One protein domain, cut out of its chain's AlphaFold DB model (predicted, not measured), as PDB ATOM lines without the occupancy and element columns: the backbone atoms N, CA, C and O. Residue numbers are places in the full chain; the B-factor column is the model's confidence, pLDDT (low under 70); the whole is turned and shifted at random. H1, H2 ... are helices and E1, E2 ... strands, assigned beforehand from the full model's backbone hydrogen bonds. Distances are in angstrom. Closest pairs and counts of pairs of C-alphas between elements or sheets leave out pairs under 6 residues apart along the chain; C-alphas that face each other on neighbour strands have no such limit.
ATOM      1  N   LEU A 412     -30.262  83.911 -18.907       91.44
ATOM      2  CA  LEU A 412     -29.327  83.487 -17.857       91.44
ATOM      3  C   LEU A 412     -27.863  83.694 -18.252       91.44
ATOM      4  O   LEU A 412     -27.067  84.093 -17.408       91.44
ATOM      5  N   VAL A 413     -27.514  83.526 -19.531       95.44
ATOM      6  CA  VAL A 413     -26.151  83.759 -20.045       95.44
ATOM      7  C   VAL A 413     -25.670  85.186 -19.733       95.44
ATOM      8  O   VAL A 413     -24.610  85.367 -19.138       95.44
ATOM      9  N   SER A 414     -26.483  86.211 -20.029       93.50
ATOM     10  CA  SER A 414     -26.113  87.609 -19.757       93.50
ATOM     11  C   SER A 414     -26.110  87.954 -18.265       93.50
ATOM     12  O   SER A 414     -25.348  88.817 -17.835       93.50
ATOM     13  N   LYS A 415     -26.938  87.275 -17.456       89.88
ATOM     14  CA  LYS A 415     -26.911  87.421 -15.991       89.88
ATOM     15  C   LYS A 415     -25.660  86.790 -15.383       89.88
ATOM     16  O   LYS A 415     -25.050  87.393 -14.509       89.88
ATOM     17  N   THR A 416     -25.254  85.627 -15.889       90.44
ATOM     18  CA  THR A 416     -24.040  84.908 -15.482       90.44
ATOM     19  C   THR A 416     -22.792  85.747 -15.758       90.44
ATOM     20  O   THR A 416     -21.947  85.871 -14.876       90.44
ATOM     21  N   ALA A 417     -22.719  86.409 -16.921       93.56
ATOM     22  CA  ALA A 417     -21.673  87.390 -17.219       93.56
ATOM     23  C   ALA A 417     -21.632  88.524 -16.173       93.56
ATOM     24  O   ALA A 417     -20.622  88.713 -15.499       93.56
ATOM     25  N   ALA A 418     -22.757  89.218 -15.964       91.00
ATOM     26  CA  ALA A 418     -22.827  90.375 -15.067       91.00
ATOM     27  C   ALA A 418     -22.625  90.041 -13.573       91.00
ATOM     28  O   ALA A 418     -22.168  90.892 -12.811       91.00
ATOM     29  N   ILE A 419     -22.976  88.829 -13.133       88.00
ATOM     30  CA  ILE A 419     -22.695  88.331 -11.775       88.00
ATOM     31  C   ILE A 419     -21.214  87.943 -11.654       88.00
ATOM     32  O   ILE A 419     -20.569  88.294 -10.665       88.00
ATOM     33  N   GLY A 420     -20.658  87.317 -12.693       90.75
ATOM     34  CA  GLY A 420     -19.234  87.024 -12.832       90.75
ATOM     35  C   GLY A 420     -18.341  88.249 -12.684       90.75
ATOM     36  O   GLY A 420     -17.467  88.275 -11.820       90.75
ATOM     37  N   ASP A 421     -18.609  89.304 -13.456       93.06
ATOM     38  CA  ASP A 421     -17.828  90.548 -13.414       93.06
ATOM     39  C   ASP A 421     -17.812  91.180 -12.013       93.06
ATOM     40  O   ASP A 421     -16.779  91.688 -11.565       93.06
ATOM     41  N   LYS A 422     -18.936  91.113 -11.283       90.25
ATOM     42  CA  LYS A 422     -19.023  91.583  -9.892       90.25
ATOM     43  C   LYS A 422     -18.211  90.706  -8.936       90.25
ATOM     44  O   LYS A 422     -17.426  91.248  -8.160       90.25
ATOM     45  N   LEU A 423     -18.367  89.380  -9.002       88.00
ATOM     46  CA  LEU A 423     -17.635  88.442  -8.144       88.00
ATOM     47  C   LEU A 423     -16.122  88.530  -8.382       88.00
ATOM     48  O   LEU A 423     -15.351  88.609  -7.427       88.00
ATOM     49  N   TYR A 424     -15.697  88.599  -9.645       93.56
ATOM     50  CA  TYR A 424     -14.296  88.806  -9.997       93.56
ATOM     51  C   TYR A 424     -13.781  90.144  -9.453       93.56
ATOM     52  O   TYR A 424     -12.694  90.198  -8.889       93.56
ATOM     53  N   SER A 425     -14.562  91.225  -9.569       92.69
ATOM     54  CA  SER A 425     -14.172  92.548  -9.050       92.69
ATOM     55  C   SER A 425     -14.044  92.579  -7.523       92.69
ATOM     56  O   SER A 425     -13.162  93.265  -7.000       92.69
ATOM     57  N   ALA A 426     -14.881  91.818  -6.808       88.62
ATOM     58  CA  ALA A 426     -14.766  91.624  -5.365       88.62
ATOM     59  C   ALA A 426     -13.479  90.858  -5.018       88.62
ATOM     60  O   ALA A 426     -12.611  91.408  -4.344       88.62
ATOM     61  N   LEU A 427     -13.288  89.652  -5.569       89.00
ATOM     62  CA  LEU A 427     -12.087  88.831  -5.346       89.00
ATOM     63  C   LEU A 427     -10.791  89.575  -5.722       89.00
ATOM     64  O   LEU A 427      -9.822  89.558  -4.969       89.00
ATOM     65  N   SER A 428     -10.798  90.317  -6.832       92.19
ATOM     66  CA  SER A 428      -9.666  91.126  -7.307       92.19
ATOM     67  C   SER A 428      -9.395  92.357  -6.439       92.19
ATOM     68  O   SER A 428      -8.338  92.975  -6.566       92.19
ATOM     69  N   SER A 429     -10.326  92.746  -5.569       90.56
ATOM     70  CA  SER A 429     -10.097  93.787  -4.565       90.56
ATOM     71  C   SER A 429      -9.504  93.223  -3.272       90.56
ATOM     72  O   SER A 429      -8.766  93.940  -2.605       90.56
ATOM     73  N   LEU A 430      -9.752  91.941  -2.978       88.56
ATOM     74  CA  LEU A 430      -9.227  91.199  -1.823       88.56
ATOM     75  C   LEU A 430      -7.849  90.575  -2.066       88.56
ATOM     76  O   LEU A 430      -7.161  90.232  -1.114       88.56
ATOM     77  N   SER A 431      -7.440  90.389  -3.321       87.88
ATOM     78  CA  SER A 431      -6.103  89.888  -3.665       87.88
ATOM     79  C   SER A 431      -5.033  90.993  -3.684       87.88
ATOM     80  O   SER A 431      -3.865  90.720  -3.962       87.88
ATOM     81  N   LYS A 432      -5.403  92.260  -3.443       87.75
ATOM     82  CA  LYS A 432      -4.502  93.421  -3.569       87.75
ATOM     83  C   LYS A 432      -3.609  93.612  -2.338       87.75
ATOM     84  O   LYS A 432      -4.074  93.351  -1.227       87.75
ATOM     85  N   PRO A 433      -2.382  94.142  -2.507       87.12
ATOM     86  CA  PRO A 433      -1.509  94.508  -1.393       87.12
ATOM     87  C   PRO A 433      -2.228  95.340  -0.326       87.12
ATOM     88  O   PRO A 433      -2.929  96.295  -0.652       87.12
ATOM     89  N   GLY A 434      -2.050  94.967   0.944       82.75
ATOM     90  CA  GLY A 434      -2.671  95.649   2.085       82.75
ATOM     91  C   GLY A 434      -4.161  95.352   2.310       82.75
ATOM     92  O   GLY A 434      -4.776  96.022   3.133       82.75
ATOM     93  N   SER A 435      -4.748  94.375   1.608       83.44
ATOM     94  CA  SER A 435      -6.085  93.844   1.920       83.44
ATOM     95  C   SER A 435      -5.994  92.453   2.575       83.44
ATOM     96  O   SER A 435      -5.033  91.730   2.287       83.44
ATOM     97  N   PRO A 436      -6.963  92.037   3.420       75.62
ATOM     98  CA  PRO A 436      -6.827  90.821   4.230       75.62
ATOM     99  C   PRO A 436      -6.626  89.534   3.419       75.62
ATOM    100  O   PRO A 436      -5.989  88.598   3.891       75.62
ATOM    101  N   GLY A 437      -7.120  89.488   2.178       77.62
ATOM    102  CA  GLY A 437      -6.974  88.348   1.272       77.62
ATOM    103  C   GLY A 437      -5.655  88.289   0.487       77.62
ATOM    104  O   GLY A 437      -5.455  87.311  -0.231       77.62
ATOM    105  N   HIS A 438      -4.755  89.279   0.598       79.50
ATOM    106  CA  HIS A 438      -3.642  89.480  -0.347       79.50
ATOM    107  C   HIS A 438      -2.782  88.232  -0.586       79.50
ATOM    108  O   HIS A 438      -2.591  87.811  -1.724       79.50
ATOM    109  N   ASN A 439      -2.302  87.614   0.496       81.81
ATOM    110  CA  ASN A 439      -1.475  86.407   0.428       81.81
ATOM    111  C   ASN A 439      -2.314  85.123   0.280       81.81
ATOM    112  O   ASN A 439      -1.765  84.071  -0.046       81.81
ATOM    113  N   LYS A 440      -3.629  85.208   0.526       82.44
ATOM    114  CA  LYS A 440      -4.588  84.097   0.657       82.44
ATOM    115  C   LYS A 440      -5.300  83.780  -0.678       82.44
ATOM    116  O   LYS A 440      -5.690  82.637  -0.899       82.44
ATOM    117  N   ILE A 441      -5.438  84.771  -1.570       88.88
ATOM    118  CA  ILE A 441      -6.069  84.679  -2.902       88.88
ATOM    119  C   ILE A 441      -5.002  84.914  -3.982       88.88
ATOM    120  O   ILE A 441      -4.762  86.042  -4.412       88.88
ATOM    121  N   GLN A 442      -4.355  83.837  -4.426       91.25
ATOM    122  CA  GLN A 442      -3.281  83.870  -5.424       91.25
ATOM    123  C   GLN A 442      -3.826  83.533  -6.824       91.25
ATOM    124  O   GLN A 442      -4.844  82.857  -6.954       91.25
ATOM    125  N   ASN A 443      -3.157  83.984  -7.890       93.69
ATOM    126  CA  ASN A 443      -3.468  83.625  -9.286       93.69
ATOM    127  C   ASN A 443      -4.954  83.754  -9.704       93.69
ATOM    128  O   ASN A 443      -5.472  82.900 -10.432       93.69
ATOM    129  N   LEU A 444      -5.657  84.786  -9.229       94.88
ATOM    130  CA  LEU A 444      -7.071  85.009  -9.548       94.88
ATOM    131  C   LEU A 444      -7.294  85.091 -11.072       94.88
ATOM    132  O   LEU A 444      -6.613  85.841 -11.774       94.88
ATOM    133  N   ARG A 445      -8.258  84.308 -11.566       95.25
ATOM    134  CA  ARG A 445      -8.516  84.068 -12.993       95.25
ATOM    135  C   ARG A 445     -10.006  83.860 -13.289       95.25
ATOM    136  O   ARG A 445     -10.812  83.713 -12.375       95.25
ATOM    137  N   GLY A 446     -10.377  83.939 -14.567       94.81
ATOM    138  CA  GLY A 446     -11.778  83.953 -15.019       94.81
ATOM    139  C   GLY A 446     -12.402  85.346 -15.198       94.81
ATOM    140  O   GLY A 446     -13.623  85.488 -15.192       94.81
ATOM    141  N   LYS A 447     -11.591  86.396 -15.373       95.31
ATOM    142  CA  LYS A 447     -12.077  87.759 -15.648       95.31
ATOM    143  C   LYS A 447     -12.863  87.802 -16.962       95.31
ATOM    144  O   LYS A 447     -12.315  87.474 -18.009       95.31
ATOM    145  N   GLY A 448     -14.132  88.212 -16.915       94.94
ATOM    146  CA  GLY A 448     -15.021  88.169 -18.082       94.94
ATOM    147  C   GLY A 448     -15.416  86.750 -18.525       94.94
ATOM    148  O   GLY A 448     -16.057  86.597 -19.565       94.94
ATOM    149  N   GLU A 449     -15.085  85.713 -17.748       95.94
ATOM    150  CA  GLU A 449     -15.503  84.318 -17.951       95.94
ATOM    151  C   GLU A 449     -16.729  83.960 -17.098       95.94
ATOM    152  O   GLU A 449     -16.867  82.838 -16.618       95.94
ATOM    153  N   GLY A 450     -17.647  84.916 -16.919       94.50
ATOM    154  CA  GLY A 450     -18.872  84.714 -16.149       94.50
ATOM    155  C   GLY A 450     -18.573  84.209 -14.739       94.50
ATOM    156  O   GLY A 450     -17.702  84.736 -14.054       94.50
ATOM    157  N   THR A 451     -19.285  83.178 -14.297       93.00
ATOM    158  CA  THR A 451     -19.058  82.542 -12.991       93.00
ATOM    159  C   THR A 451     -17.933  81.505 -13.016       93.00
ATOM    160  O   THR A 451     -17.631  80.923 -11.976       93.00
ATOM    161  N   PHE A 452     -17.279  81.284 -14.163       94.94
ATOM    162  CA  PHE A 452     -16.167  80.347 -14.343       94.94
ATOM    163  C   PHE A 452     -14.841  80.956 -13.837       94.94
ATOM    164  O   PHE A 452     -13.896  81.202 -14.586       94.94
ATOM    165  N   ILE A 453     -14.825  81.256 -12.537       94.00
ATOM    166  CA  ILE A 453     -13.778  81.988 -11.813       94.00
ATOM    167  C   ILE A 453     -13.021  81.033 -10.892       94.00
ATOM    168  O   ILE A 453     -13.628  80.170 -10.254       94.00
ATOM    169  N   ALA A 454     -11.709  81.230 -10.773       94.31
ATOM    170  CA  ALA A 454     -10.845  80.439  -9.904       94.31
ATOM    171  C   ALA A 454      -9.699  81.261  -9.307       94.31
ATOM    172  O   ALA A 454      -9.352  82.336  -9.797       94.31
ATOM    173  N   TRP A 455      -9.104  80.735  -8.242       93.88
ATOM    174  CA  TRP A 455      -7.889  81.250  -7.606       93.88
ATOM    175  C   TRP A 455      -7.172  80.102  -6.890       93.88
ATOM    176  O   TRP A 455      -7.754  79.039  -6.676       93.88
ATOM    177  N   ASP A 456      -5.917  80.298  -6.505       92.69
ATOM    178  CA  ASP A 456      -5.148  79.333  -5.719       92.69
ATOM    179  C   ASP A 456      -4.973  79.820  -4.275       92.69
ATOM    180  O   ASP A 456      -4.796  81.013  -4.022       92.69
ATOM    181  N   ALA A 457      -5.008  78.886  -3.326       89.62
ATOM    182  CA  ALA A 457      -4.561  79.114  -1.953       89.62
ATOM    183  C   ALA A 457      -3.040  78.853  -1.827       89.62
ATOM    184  O   ALA A 457      -2.464  78.180  -2.691       89.62
ATOM    185  N   PRO A 458      -2.367  79.311  -0.750       89.50
ATOM    186  CA  PRO A 458      -0.923  79.120  -0.574       89.50
ATOM    187  C   PRO A 458      -0.494  77.646  -0.593       89.50
ATOM    188  O   PRO A 458       0.505  77.294  -1.229       89.50
ATOM    189  N   THR A 459      -1.266  76.760   0.039       89.88
ATOM    190  CA  THR A 459      -1.068  75.303   0.016       89.88
ATOM    191  C   THR A 459      -2.380  74.542  -0.213       89.88
ATOM    192  O   THR A 459      -3.475  75.100  -0.150       89.88
ATOM    193  N   ALA A 460      -2.274  73.233  -0.467       89.31
ATOM    194  CA  ALA A 460      -3.436  72.347  -0.541       89.31
ATOM    195  C   ALA A 460      -4.176  72.253   0.809       89.31
ATOM    196  O   ALA A 460      -5.403  72.233   0.827       89.31
ATOM    197  N   ALA A 461      -3.445  72.282   1.930       89.56
ATOM    198  CA  ALA A 461      -4.026  72.248   3.270       89.56
ATOM    199  C   ALA A 461      -4.829  73.522   3.580       89.56
ATOM    200  O   ALA A 461      -5.917  73.429   4.141       89.56
ATOM    201  N   ASP A 462      -4.352  74.698   3.157       87.94
ATOM    202  CA  ASP A 462      -5.104  75.957   3.299       87.94
ATOM    203  C   ASP A 462      -6.385  75.943   2.466       87.94
ATOM    204  O   ASP A 462      -7.433  76.392   2.927       87.94
ATOM    205  N   ARG A 463      -6.314  75.372   1.259       90.25
ATOM    206  CA  ARG A 463      -7.474  75.185   0.388       90.25
ATOM    207  C   ARG A 463      -8.503  74.257   1.029       90.25
ATOM    208  O   ARG A 463      -9.676  74.611   1.110       90.25
ATOM    209  N   ASP A 464      -8.079  73.086   1.499       88.88
ATOM    210  CA  ASP A 464      -8.973  72.101   2.117       88.88
ATOM    211  C   ASP A 464      -9.578  72.625   3.428       88.88
ATOM    212  O   ASP A 464     -10.776  72.448   3.661       88.88
ATOM    213  N   ARG A 465      -8.800  73.368   4.228       88.19
ATOM    214  CA  ARG A 465      -9.269  74.079   5.429       88.19
ATOM    215  C   ARG A 465     -10.299  75.160   5.090       88.19
ATOM    216  O   ARG A 465     -11.339  75.220   5.742       88.19
ATOM    217  N   LEU A 466     -10.067  75.960   4.044       86.12
ATOM    218  CA  LEU A 466     -11.011  76.983   3.584       86.12
ATOM    219  C   LEU A 466     -12.313  76.364   3.048       86.12
ATOM    220  O   LEU A 466     -13.386  76.814   3.431       86.12
ATOM    221  N   ILE A 467     -12.254  75.292   2.246       88.06
ATOM    222  CA  ILE A 467     -13.455  74.534   1.838       88.06
ATOM    223  C   ILE A 467     -14.179  73.943   3.060       88.06
ATOM    224  O   ILE A 467     -15.410  73.918   3.092       88.06
ATOM    225  N   GLY A 468     -13.429  73.487   4.069       90.00
ATOM    226  CA  GLY A 468     -13.955  73.033   5.354       90.00
ATOM    227  C   GLY A 468     -14.788  74.109   6.052       90.00
ATOM    228  O   GLY A 468     -15.976  73.875   6.294       90.00
ATOM    229  N   LYS A 469     -14.196  75.290   6.295       88.94
ATOM    230  CA  LYS A 469     -14.873  76.462   6.880       88.94
ATOM    231  C   LYS A 469     -16.076  76.899   6.050       88.94
ATOM    232  O   LYS A 469     -17.187  76.946   6.568       88.94
ATOM    233  N   MET A 470     -15.891  77.118   4.744       87.62
ATOM    234  CA  MET A 470     -16.963  77.535   3.833       87.62
ATOM    235  C   MET A 470     -18.193  76.630   3.943       87.62
ATOM    236  O   MET A 470     -19.304  77.144   4.027       87.62
ATOM    237  N   ARG A 471     -18.014  75.304   4.007       92.31
ATOM    238  CA  ARG A 471     -19.138  74.361   4.103       92.31
ATOM    239  C   ARG A 471     -19.746  74.265   5.508       92.31
ATOM    240  O   ARG A 471     -20.965  74.186   5.612       92.31
ATOM    241  N   ASN A 472     -18.927  74.249   6.562       91.38
ATOM    242  CA  ASN A 472     -19.379  73.983   7.939       91.38
ATOM    243  C   ASN A 472     -19.827  75.240   8.703       91.38
ATOM    244  O   ASN A 472     -20.732  75.152   9.524       91.38
ATOM    245  N   GLU A 473     -19.196  76.387   8.454       88.62
ATOM    246  CA  GLU A 473     -19.437  77.642   9.182       88.62
ATOM    247  C   GLU A 473     -20.356  78.583   8.389       88.62
ATOM    248  O   GLU A 473     -21.245  79.207   8.960       88.62
ATOM    249  N   TRP A 474     -20.170  78.667   7.064       88.38
ATOM    250  CA  TRP A 474     -20.863  79.646   6.207       88.38
ATOM    251  C   TRP A 474     -21.914  79.028   5.272       88.38
ATOM    252  O   TRP A 474     -22.646  79.749   4.595       88.38
ATOM    253  N   GLY A 475     -22.008  77.697   5.217       91.62
ATOM    254  CA  GLY A 475     -22.973  76.988   4.376       91.62
ATOM    255  C   GLY A 475     -22.790  77.213   2.871       91.62
ATOM    256  O   GLY A 475     -23.770  77.269   2.138       91.62
ATOM    257  N   ILE A 476     -21.557  77.344   2.385       90.81
ATOM    258  CA  ILE A 476     -21.232  77.452   0.958       90.81
ATOM    259  C   ILE A 476     -20.560  76.153   0.508       90.81
ATOM    260  O   ILE A 476     -19.433  75.842   0.898       90.81
ATOM    261  N   ASN A 477     -21.237  75.381  -0.343       91.00
ATOM    262  CA  ASN A 477     -20.675  74.157  -0.897       91.00
ATOM    263  C   ASN A 477     -19.818  74.456  -2.136       91.00
ATOM    264  O   ASN A 477     -20.331  74.698  -3.228       91.00
ATOM    265  N   MET A 478     -18.499  74.377  -1.962       85.38
ATOM    266  CA  MET A 478     -17.507  74.407  -3.039       85.38
ATOM    267  C   MET A 478     -16.771  73.059  -3.133       85.38
ATOM    268  O   MET A 478     -16.635  72.344  -2.137       85.38
ATOM    269  N   GLY A 479     -16.286  72.705  -4.327       74.25
ATOM    270  CA  GLY A 479     -15.457  71.519  -4.573       74.25
ATOM    271  C   GLY A 479     -14.157  71.890  -5.303       74.25
ATOM    272  O   GLY A 479     -14.194  72.783  -6.149       74.25
ATOM    273  N   PRO A 480     -13.010  71.248  -5.017       77.19
ATOM    274  CA  PRO A 480     -11.714  71.643  -5.575       77.19
ATOM    275  C   PRO A 480     -11.429  71.037  -6.966       77.19
ATOM    276  O   PRO A 480     -11.572  69.823  -7.134       77.19
ATOM    277  N   PRO A 481     -10.951  71.815  -7.961       71.25
ATOM    278  CA  PRO A 481     -10.551  71.259  -9.253       71.25
ATOM    279  C   PRO A 481      -9.174  70.597  -9.208       71.25
ATOM    280  O   PRO A 481      -8.985  69.582  -9.868       71.25
ATOM    281  N   HIS A 482      -8.212  71.131  -8.449       75.69
ATOM    282  CA  HIS A 482      -6.814  70.680  -8.467       75.69
ATOM    283  C   HIS A 482      -6.153  70.758  -7.075       75.69
ATOM    284  O   HIS A 482      -6.855  70.841  -6.074       75.69
ATOM    285  N   SER A 483      -4.823  70.684  -6.970       70.44
ATOM    286  CA  SER A 483      -4.083  70.602  -5.699       70.44
ATOM    287  C   SER A 483      -4.312  71.796  -4.757       70.44
ATOM    288  O   SER A 483      -4.747  71.576  -3.631       70.44
ATOM    289  N   LYS A 484      -4.074  73.033  -5.215       78.50
ATOM    290  CA  LYS A 484      -4.212  74.281  -4.423       78.50
ATOM    291  C   LYS A 484      -5.415  75.157  -4.798       78.50
ATOM    292  O   LYS A 484      -5.706  76.134  -4.115       78.50
ATOM    293  N   THR A 485      -6.088  74.834  -5.895       78.25
ATOM    294  CA  THR A 485      -7.078  75.702  -6.545       78.25
ATOM    295  C   THR A 485      -8.464  75.637  -5.888       78.25
ATOM    296  O   THR A 485      -8.871  74.586  -5.378       78.25
TER     297      THR A 485
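What this domain is: This is residues 412 to 485 of the 830 residues of the protein "4-aminobutyrate aminotransferase" of Tilletia walkeri (UniProt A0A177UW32). A long helix, H1, has its later residues beside a small hairpin of two short strands, E1 and E2, and a shorter helix, H2, follows past the far end of E2. After H2, unnamed residues 473 to 485 fold back toward E2. The 74 printed residues hold H1, E1, E2 and H2 in chain order, with an antiparallel sheet E1 - E2; the class is mostly helix. The whole is compact, radius of gyration of the C-alphas 12.7 A, spanning 35 by 28 by 22 A.

Where its parts are: H1, residues 412 to 430, runs 26.8 A from C-alpha 412 at (-29.327, 83.487, -17.857). E1 is residues 442 to 445, 9.2 A, and E2 residues 454 to 456, 7.2 A. H2, residues 460 to 472, runs 18.1 A to C-alpha 472 at (-19.379, 73.983, 7.939).

How they stand to each other: The closest C-alphas of H1 and E1, Ser 428 and Leu 444, are 7.0 A apart. E1 and E2 form a hairpin, antiparallel at 165 degrees; N 442 and O 456, 2.9 A, are within hydrogen-bond range. The closest C-alphas of E2 and H2, Asp 456 and Arg 463, are 7.7 A apart. H1 and H2 are apart. Every O i to N i+4 pair is within range in H2, and 14 of 15 in H1.

The domain as a whole: The farthest C-alphas, Leu 412 and Gly 434, are 35.4 A apart. The printed part has no cut; the link H1 to E1 is long. No printed residue is under 70 in pLDDT.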